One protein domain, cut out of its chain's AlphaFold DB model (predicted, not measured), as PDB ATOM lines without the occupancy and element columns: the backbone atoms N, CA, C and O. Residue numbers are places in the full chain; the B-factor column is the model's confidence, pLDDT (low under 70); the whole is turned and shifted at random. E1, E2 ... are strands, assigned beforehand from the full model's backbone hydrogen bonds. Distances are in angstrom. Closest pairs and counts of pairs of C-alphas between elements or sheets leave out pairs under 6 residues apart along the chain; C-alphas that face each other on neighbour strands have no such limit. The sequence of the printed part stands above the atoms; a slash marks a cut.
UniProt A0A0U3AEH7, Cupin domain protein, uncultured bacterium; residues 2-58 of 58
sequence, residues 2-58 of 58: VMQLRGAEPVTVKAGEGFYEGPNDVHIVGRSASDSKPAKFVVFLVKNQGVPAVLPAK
ATOM      1  N   VAL A   2     -41.957 -25.547  -4.782       98.00
ATOM      2  CA  VAL A   2     -42.693 -24.765  -5.787       98.00
ATOM      3  C   VAL A   2     -43.632 -23.828  -5.037       98.00
ATOM      4  O   VAL A   2     -44.438 -24.314  -4.238       98.00
ATOM      5  N   MET A   3     -43.487 -22.524  -5.275       98.12
ATOM      6  CA  MET A   3     -44.303 -21.458  -4.691       98.12
ATOM      7  C   MET A   3     -45.025 -20.680  -5.796       98.12
ATOM      8  O   MET A   3     -44.461 -20.498  -6.874       98.12
ATOM      9  N   GLN A   4     -46.251 -20.216  -5.558       98.44
ATOM     10  CA  GLN A   4     -46.983 -19.400  -6.532       98.44
ATOM     11  C   GLN A   4     -47.961 -18.444  -5.856       98.44
ATOM     12  O   GLN A   4     -48.798 -18.870  -5.057       98.44
ATOM     13  N   LEU A   5     -47.905 -17.175  -6.256       98.00
ATOM     14  CA  LEU A   5     -48.926 -16.182  -5.940       98.00
ATOM     15  C   LEU A   5     -49.993 -16.142  -7.034       98.00
ATOM     16  O   LEU A   5     -49.712 -16.368  -8.211       98.00
ATOM     17  N   ARG A   6     -51.231 -15.823  -6.655       97.62
ATOM     18  CA  ARG A   6     -52.324 -15.603  -7.607       97.62
ATOM     19  C   ARG A   6     -51.925 -14.538  -8.635       97.62
ATOM     20  O   ARG A   6     -51.581 -13.421  -8.269       97.62
ATOM     21  N   GLY A   7     -52.024 -14.882  -9.920       97.12
ATOM     22  CA  GLY A   7     -51.679 -13.987 -11.031       97.12
ATOM     23  C   GLY A   7     -50.194 -13.969 -11.412       97.12
ATOM     24  O   GLY A   7     -49.836 -13.262 -12.348       97.12
ATOM     25  N   ALA A   8     -49.349 -14.750 -10.734       97.50
ATOM     26  CA  ALA A   8     -47.948 -14.948 -11.090       97.50
ATOM     27  C   ALA A   8     -47.692 -16.383 -11.572       97.50
ATOM     28  O   ALA A   8     -48.421 -17.319 -11.225       97.50
ATOM     29  N   GLU A   9     -46.621 -16.561 -12.342       98.00
ATOM     30  CA  GLU A   9     -46.114 -17.884 -12.707       98.00
ATOM     31  C   GLU A   9     -45.540 -18.613 -11.477       98.00
ATOM     32  O   GLU A   9     -45.022 -17.972 -10.553       98.00
ATOM     33  N   PRO A  10     -45.611 -19.955 -11.427       97.94
ATOM     34  CA  PRO A  10     -45.007 -20.725 -10.352       97.94
ATOM     35  C   PRO A  10     -43.478 -20.619 -10.384       97.94
ATOM     36  O   PRO A  10     -42.838 -20.720 -11.429       97.94
ATOM     37  N   VAL A  11     -42.874 -20.494  -9.203       97.75
ATOM     38  CA  VAL A  11     -41.426 -20.366  -9.019       97.75
ATOM     39  C   VAL A  11     -40.891 -21.578  -8.268       97.75
ATOM     40  O   VAL A  11     -41.441 -21.994  -7.245       97.75
ATOM     41  N   THR A  12     -39.782 -22.145  -8.750       98.00
ATOM     42  CA  THR A  12     -39.039 -23.173  -8.009       98.00
ATOM     43  C   THR A  12     -37.960 -22.519  -7.154       98.00
ATOM     44  O   THR A  12     -36.950 -22.072  -7.683       98.00
ATOM     45  N   VAL A  13     -38.162 -22.518  -5.839       97.81
ATOM     46  CA  VAL A  13     -37.230 -21.974  -4.840       97.81
ATOM     47  C   VAL A  13     -36.249 -23.059  -4.395       97.81
ATOM     48  O   VAL A  13     -36.670 -24.140  -3.946       97.81
ATOM     49  N   LYS A  14     -34.949 -22.785  -4.514       96.75
ATOM     50  CA  LYS A  14     -33.840 -23.671  -4.132       96.75
ATOM     51  C   LYS A  14     -33.320 -23.355  -2.727       96.75
ATOM     52  O   LYS A  14     -33.688 -22.369  -2.099       96.75
ATOM     53  N   ALA A  15     -32.468 -24.234  -2.202       96.50
ATOM     54  CA  ALA A  15     -31.829 -24.011  -0.908       96.50
ATOM     55  C   ALA A  15     -30.941 -22.755  -0.950       96.50
ATOM     56  O   ALA A  15     -30.146 -22.599  -1.873       96.50
ATOM     57  N   GLY A  16     -31.082 -21.886   0.054       97.19
ATOM     58  CA  GLY A  16     -30.394 -20.591   0.122       97.19
ATOM     59  C   GLY A  16     -31.138 -19.441  -0.564       97.19
ATOM     60  O   GLY A  16     -30.785 -18.289  -0.337       97.19
ATOM     61  N   GLU A  17     -32.181 -19.728  -1.349       97.88
ATOM     62  CA  GLU A  17     -33.035 -18.705  -1.957       97.88
ATOM     63  C   GLU A  17     -34.208 -18.330  -1.042       97.88
ATOM     64  O   GLU A  17     -34.638 -19.105  -0.183       97.88
ATOM     65  N   GLY A  18     -34.733 -17.123  -1.253       96.56
ATOM     66  CA  GLY A  18     -35.904 -16.602  -0.559       96.56
ATOM     67  C   GLY A  18     -37.141 -16.555  -1.453       96.56
ATOM     68  O   GLY A  18     -37.050 -16.527  -2.678       96.56
ATOM     69  N   PHE A  19     -38.302 -16.504  -0.810       97.44
ATOM     70  CA  PHE A  19     -39.585 -16.189  -1.429       97.44
ATOM     71  C   PHE A  19     -40.278 -15.142  -0.560       97.44
ATOM     72  O   PHE A  19     -40.181 -15.217   0.666       97.44
ATOM     73  N   TYR A  20     -40.919 -14.157  -1.183       96.44
ATOM     74  CA  TYR A  20     -41.554 -13.046  -0.483       96.44
ATOM     75  C   TYR A  20     -43.031 -12.969  -0.850       96.44
ATOM     76  O   TYR A  20     -43.385 -13.062  -2.024       96.44
ATOM     77  N   GLU A  21     -43.859 -12.762   0.169       95.88
ATOM     78  CA  GLU A  21     -45.301 -12.575   0.053       95.88
ATOM     79  C   GLU A  21     -45.671 -11.272   0.760       95.88
ATOM     80  O   GLU A  21     -45.299 -11.039   1.914       95.88
ATOM     81  N   GLY A  22     -46.378 -10.400   0.051       95.50
ATOM     82  CA  GLY A  22     -46.952  -9.182   0.590       95.50
ATOM     83  C   GLY A  22     -48.258  -9.438   1.354       95.50
ATOM     84  O   GLY A  22     -48.897 -10.476   1.199       95.50
ATOM     85  N   PRO A  23     -48.726  -8.459   2.145       93.00
ATOM     86  CA  PRO A  23     -49.898  -8.616   3.015       93.00
ATOM     87  C   PRO A  23     -51.226  -8.855   2.275       93.00
ATOM     88  O   PRO A  23     -52.194  -9.285   2.899       93.00
ATOM     89  N   ASN A  24     -51.286  -8.557   0.974       92.56
ATOM     90  CA  ASN A  24     -52.475  -8.737   0.135       92.56
ATOM     91  C   ASN A  24     -52.321  -9.881  -0.878       92.56
ATOM     92  O   ASN A  24     -53.236 -10.115  -1.671       92.56
ATOM     93  N   ASP A  25     -51.176 -10.565  -0.883       96.06
ATOM     94  CA  ASP A  25     -50.930 -11.651  -1.817       96.06
ATOM     95  C   ASP A  25     -51.711 -12.901  -1.407       96.06
ATOM     96  O   ASP A  25     -51.947 -13.171  -0.230       96.06
ATOM     97  N   VAL A  26     -52.121 -13.684  -2.405       97.19
ATOM     98  CA  VAL A  26     -52.767 -14.977  -2.181       97.19
ATOM     99  C   VAL A  26     -51.827 -16.076  -2.650       97.19
ATOM    100  O   VAL A  26     -51.652 -16.273  -3.855       97.19
ATOM    101  N   HIS A  27     -51.245 -16.801  -1.696       96.94
ATOM    102  CA  HIS A  27     -50.440 -17.996  -1.945       96.94
ATOM    103  C   HIS A  27     -51.342 -19.158  -2.372       96.94
ATOM    104  O   HIS A  27     -52.211 -19.588  -1.616       96.94
ATOM    105  N   ILE A  28     -51.160 -19.658  -3.597       97.19
ATOM    106  CA  ILE A  28     -52.021 -20.703  -4.181       97.19
ATOM    107  C   ILE A  28     -51.322 -22.047  -4.410       97.19
ATOM    108  O   ILE A  28     -51.997 -23.067  -4.518       97.19
ATOM    109  N   VAL A  29     -49.987 -22.090  -4.449       97.00
ATOM    110  CA  VAL A  29     -49.221 -23.346  -4.548       97.00
ATOM    111  C   VAL A  29     -48.064 -23.314  -3.572       97.00
ATOM    112  O   VAL A  29     -47.171 -22.497  -3.738       97.00
ATOM    113  N   GLY A  30     -48.033 -24.241  -2.616       95.81
ATOM    114  CA  GLY A  30     -46.892 -24.477  -1.733       95.81
ATOM    115  C   GLY A  30     -46.641 -25.972  -1.590       95.81
ATOM    116  O   GLY A  30     -47.308 -26.644  -0.807       95.81
ATOM    117  N   ARG A  31     -45.703 -26.520  -2.368       96.25
ATOM    118  CA  ARG A  31     -45.421 -27.968  -2.369       96.25
ATOM    119  C   ARG A  31     -43.951 -28.292  -2.587       96.25
ATOM    120  O   ARG A  31     -43.162 -27.455  -3.038       96.25
ATOM    121  N   SER A  32     -43.580 -29.540  -2.298       97.38
ATOM    122  CA  SER A  32     -42.280 -30.058  -2.725       97.38
ATOM    123  C   SER A  32     -42.167 -29.985  -4.250       97.38
ATOM    124  O   SER A  32     -43.140 -30.186  -4.979       97.38
ATOM    125  N   ALA A  33     -40.958 -29.686  -4.723       96.50
ATOM    126  CA  ALA A  33     -40.621 -29.799  -6.141       96.50
ATOM    127  C   ALA A  33     -40.272 -31.248  -6.535       96.50
ATOM    128  O   ALA A  33     -40.087 -31.529  -7.710       96.50
ATOM    129  N   SER A  34     -40.150 -32.149  -5.554       96.12
ATOM    130  CA  SER A  34     -39.903 -33.573  -5.756       96.12
ATOM    131  C   SER A  34     -41.110 -34.381  -5.299       96.12
ATOM    132  O   SER A  34     -41.633 -34.138  -4.212       96.12
ATOM    133  N   ASP A  35     -41.470 -35.388  -6.090       95.69
ATOM    134  CA  ASP A  35     -42.567 -36.311  -5.776       95.69
ATOM    135  C   ASP A  35     -42.156 -37.425  -4.798       95.69
ATOM    136  O   ASP A  35     -43.003 -38.149  -4.287       95.69
ATOM    137  N   SER A  36     -40.854 -37.573  -4.522       96.62
ATOM    138  CA  SER A  36     -40.316 -38.655  -3.683       96.62
ATOM    139  C   SER A  36     -39.458 -38.178  -2.515       96.62
ATOM    140  O   SER A  36     -39.279 -38.916  -1.547       96.62
ATOM    141  N   LYS A  37     -38.917 -36.956  -2.576       95.56
ATOM    142  CA  LYS A  37     -38.064 -36.400  -1.520       95.56
ATOM    143  C   LYS A  37     -38.798 -35.295  -0.756       95.56
ATOM    144  O   LYS A  37     -39.331 -34.373  -1.386       95.56
ATOM    145  N   PRO A  38     -38.799 -35.335   0.591       94.94
ATOM    146  CA  PRO A  38     -39.382 -34.269   1.387       94.94
ATOM    147  C   PRO A  38     -38.584 -32.976   1.209       94.94
ATOM    148  O   PRO A  38     -37.363 -32.989   1.051       94.94
ATOM    149  N   ALA A  39     -39.283 -31.849   1.293       95.88
ATOM    150  CA  ALA A  39     -38.683 -30.526   1.283       95.88
ATOM    151  C   ALA A  39     -39.010 -29.801   2.592       95.88
ATOM    152  O   ALA A  39     -40.091 -29.972   3.155       95.88
ATOM    153  N   LYS A  40     -38.062 -28.997   3.078       95.19
ATOM    154  CA  LYS A  40     -38.242 -28.117   4.235       95.19
ATOM    155  C   LYS A  40     -38.049 -26.678   3.786       95.19
ATOM    156  O   LYS A  40     -37.158 -26.395   2.988       95.19
ATOM    157  N   PHE A  41     -38.880 -25.789   4.309       95.69
ATOM    158  CA  PHE A  41     -38.824 -24.362   4.040       95.69
ATOM    159  C   PHE A  41     -39.059 -23.630   5.356       95.69
ATOM    160  O   PHE A  41     -40.025 -23.928   6.057       95.69
ATOM    161  N   VAL A  42     -38.140 -22.742   5.731       96.12
ATOM    162  CA  VAL A  42     -38.269 -21.951   6.958       96.12
ATOM    163  C   VAL A  42     -39.032 -20.685   6.613       96.12
ATOM    164  O   VAL A  42     -38.646 -19.972   5.691       96.12
ATOM    165  N   VAL A  43     -40.109 -20.418   7.349       95.19
ATOM    166  CA  VAL A  43     -40.967 -19.252   7.127       95.19
ATOM    167  C   VAL A  43     -40.885 -18.335   8.336       95.19
ATOM    168  O   VAL A  43     -41.013 -18.782   9.475       95.19
ATOM    169  N   PHE A  44     -40.704 -17.045   8.074       96.00
ATOM    170  CA  PHE A  44     -40.877 -15.984   9.054       96.00
ATOM    171  C   PHE A  44     -42.136 -15.195   8.691       96.00
ATOM    172  O   PHE A  44     -42.267 -14.751   7.553       96.00
ATOM    173  N   LEU A  45     -43.067 -15.042   9.635       95.62
ATOM    174  CA  LEU A  45     -44.343 -14.366   9.399       95.62
ATOM    175  C   LEU A  45     -44.505 -13.184  10.347       95.62
ATOM    176  O   LEU A  45     -44.388 -13.334  11.563       95.62
ATOM    177  N   VAL A  46     -44.884 -12.036   9.790       95.19
ATOM    178  CA  VAL A  46     -45.394 -10.895  10.552       95.19
ATOM    179  C   VAL A  46     -46.916 -10.934  10.478       95.19
ATOM    180  O   VAL A  46     -47.494 -10.799   9.404       95.19
ATOM    181  N   LYS A  47     -47.574 -11.164  11.615       94.06
ATOM    182  CA  LYS A  47     -49.034 -11.309  11.695       94.06
ATOM    183  C   LYS A  47     -49.568 -10.897  13.061       94.06
ATOM    184  O   LYS A  47     -48.846 -10.921  14.054       94.06
ATOM    185  N   ASN A  48     -50.867 -10.617  13.118       95.50
ATOM    186  CA  ASN A  48     -51.560 -10.343  14.374       95.50
ATOM    187  C   ASN A  48     -51.481 -11.545  15.332       95.50
ATOM    188  O   ASN A  48     -51.592 -12.711  14.918       95.50
ATOM    189  N   GLN A  49     -51.318 -11.250  16.621       96.75
ATOM    190  CA  GLN A  49     -51.331 -12.242  17.694       96.75
ATOM    191  C   GLN A  49     -52.703 -12.933  17.778       96.75
ATOM    192  O   GLN A  49     -53.735 -12.323  17.514       96.75
ATOM    193  N   GLY A  50     -52.717 -14.227  18.106       96.69
ATOM    194  CA  GLY A  50     -53.949 -15.014  18.269       96.69
ATOM    195  C   GLY A  50     -54.647 -15.445  16.971       96.69
ATOM    196  O   GLY A  50     -55.547 -16.275  17.017       96.69
ATOM    197  N   VAL A  51     -54.226 -14.947  15.806       96.56
ATOM    198  CA  VAL A  51     -54.767 -15.375  14.501       96.56
ATOM    199  C   VAL A  51     -54.071 -16.675  14.040       96.56
ATOM    200  O   VAL A  51     -52.925 -16.909  14.429       96.56
ATOM    201  N   PRO A  52     -54.672 -17.531  13.199       95.81
ATOM    202  CA  PRO A  52     -53.931 -18.574  12.483       95.81
ATOM    203  C   PRO A  52     -52.794 -18.014  11.606       95.81
ATOM    204  O   PRO A  52     -52.754 -16.821  11.301       95.81
ATOM    205  N   ALA A  53     -51.834 -18.863  11.227       93.19
ATOM    206  CA  ALA A  53     -50.766 -18.492  10.289       93.19
ATOM    207  C   ALA A  53     -51.245 -18.490   8.830       93.19
ATOM    208  O   ALA A  53     -50.758 -17.703   8.029       93.19
ATOM    209  N   VAL A  54     -52.214 -19.350   8.510       92.50
ATOM    210  CA  VAL A  54     -52.818 -19.474   7.182       92.50
ATOM    211  C   VAL A  54     -54.320 -19.284   7.328       92.50
ATOM    212  O   VAL A  54     -54.938 -19.856   8.228       92.50
ATOM    213  N   LEU A  55     -54.897 -18.475   6.445       93.25
ATOM    214  CA  LEU A  55     -56.332 -18.242   6.343       93.25
ATOM    215  C   LEU A  55     -56.788 -18.620   4.927       93.25
ATOM    216  O   LEU A  55     -56.014 -18.441   3.985       93.25
ATOM    217  N   PRO A  56     -58.021 -19.123   4.743       93.19
ATOM    218  CA  PRO A  56     -58.580 -19.308   3.411       93.19
ATOM    219  C   PRO A  56     -58.621 -17.984   2.645       93.19
ATOM    220  O   PRO A  56     -58.945 -16.937   3.213       93.19
ATOM    221  N   ALA A  57     -58.327 -18.039   1.347       90.19
ATOM    222  CA  ALA A  57     -58.567 -16.905   0.468       90.19
ATOM    223  C   ALA A  57     -60.073 -16.588   0.420       90.19
ATOM    224  O   ALA A  57     -60.897 -17.503   0.482       90.19
ATOM    225  N   LYS A  58     -60.405 -15.298   0.312       83.69
ATOM    226  CA  LYS A  58     -61.771 -14.848   0.011       83.69
ATOM    227  C   LYS A  58     -62.173 -15.223  -1.411       83.69
ATOM    228  O   LYS A  58     -61.270 -15.240  -2.291       83.69
TER     229      LYS A  58
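This is residues 2 to 58 of the 58 residues of the protein "Cupin domain protein" of uncultured bacterium (UniProt A0A0U3AEH7). There is little regular structure: a small two-stranded hairpin, E1 and E2, with long loops, one linking its strands and the other running on from E2. Residues 36 to 49 make the longest axis, and the stretch after them folds back. The 57 printed residues include two named strands, E1 then E2, antiparallel, and no named helix; the class is all strand, with 9 residues in named elements. The whole is only just loose, close to compact, with a radius of gyration of the C-alphas of 12.5 A and spans of 34 by 24 by 19 A.

E1, residues 2 to 5, starts at C-alpha 2 (-42.693, -24.765, -5.787) and measures 10.6 A. E2, residues 27 to 31, measures 11.2 A and ends at C-alpha 31 (-45.421, -27.968, -2.369).

E1 and E2 form a hairpin, antiparallel at 177 degrees between directions. N 2 and O 31, 2.9 A apart, are within hydrogen-bond range. Residues 2 to 3 of E1 also pair antiparallel with residues 11 to 12.

The C-alphas farthest apart, Ser 36 and Gln 49, are 35.7 A apart. The link from E1 to E2 is long, 21 residues. The printed part has no cut, and no printed residue is under 70 in pLDDT.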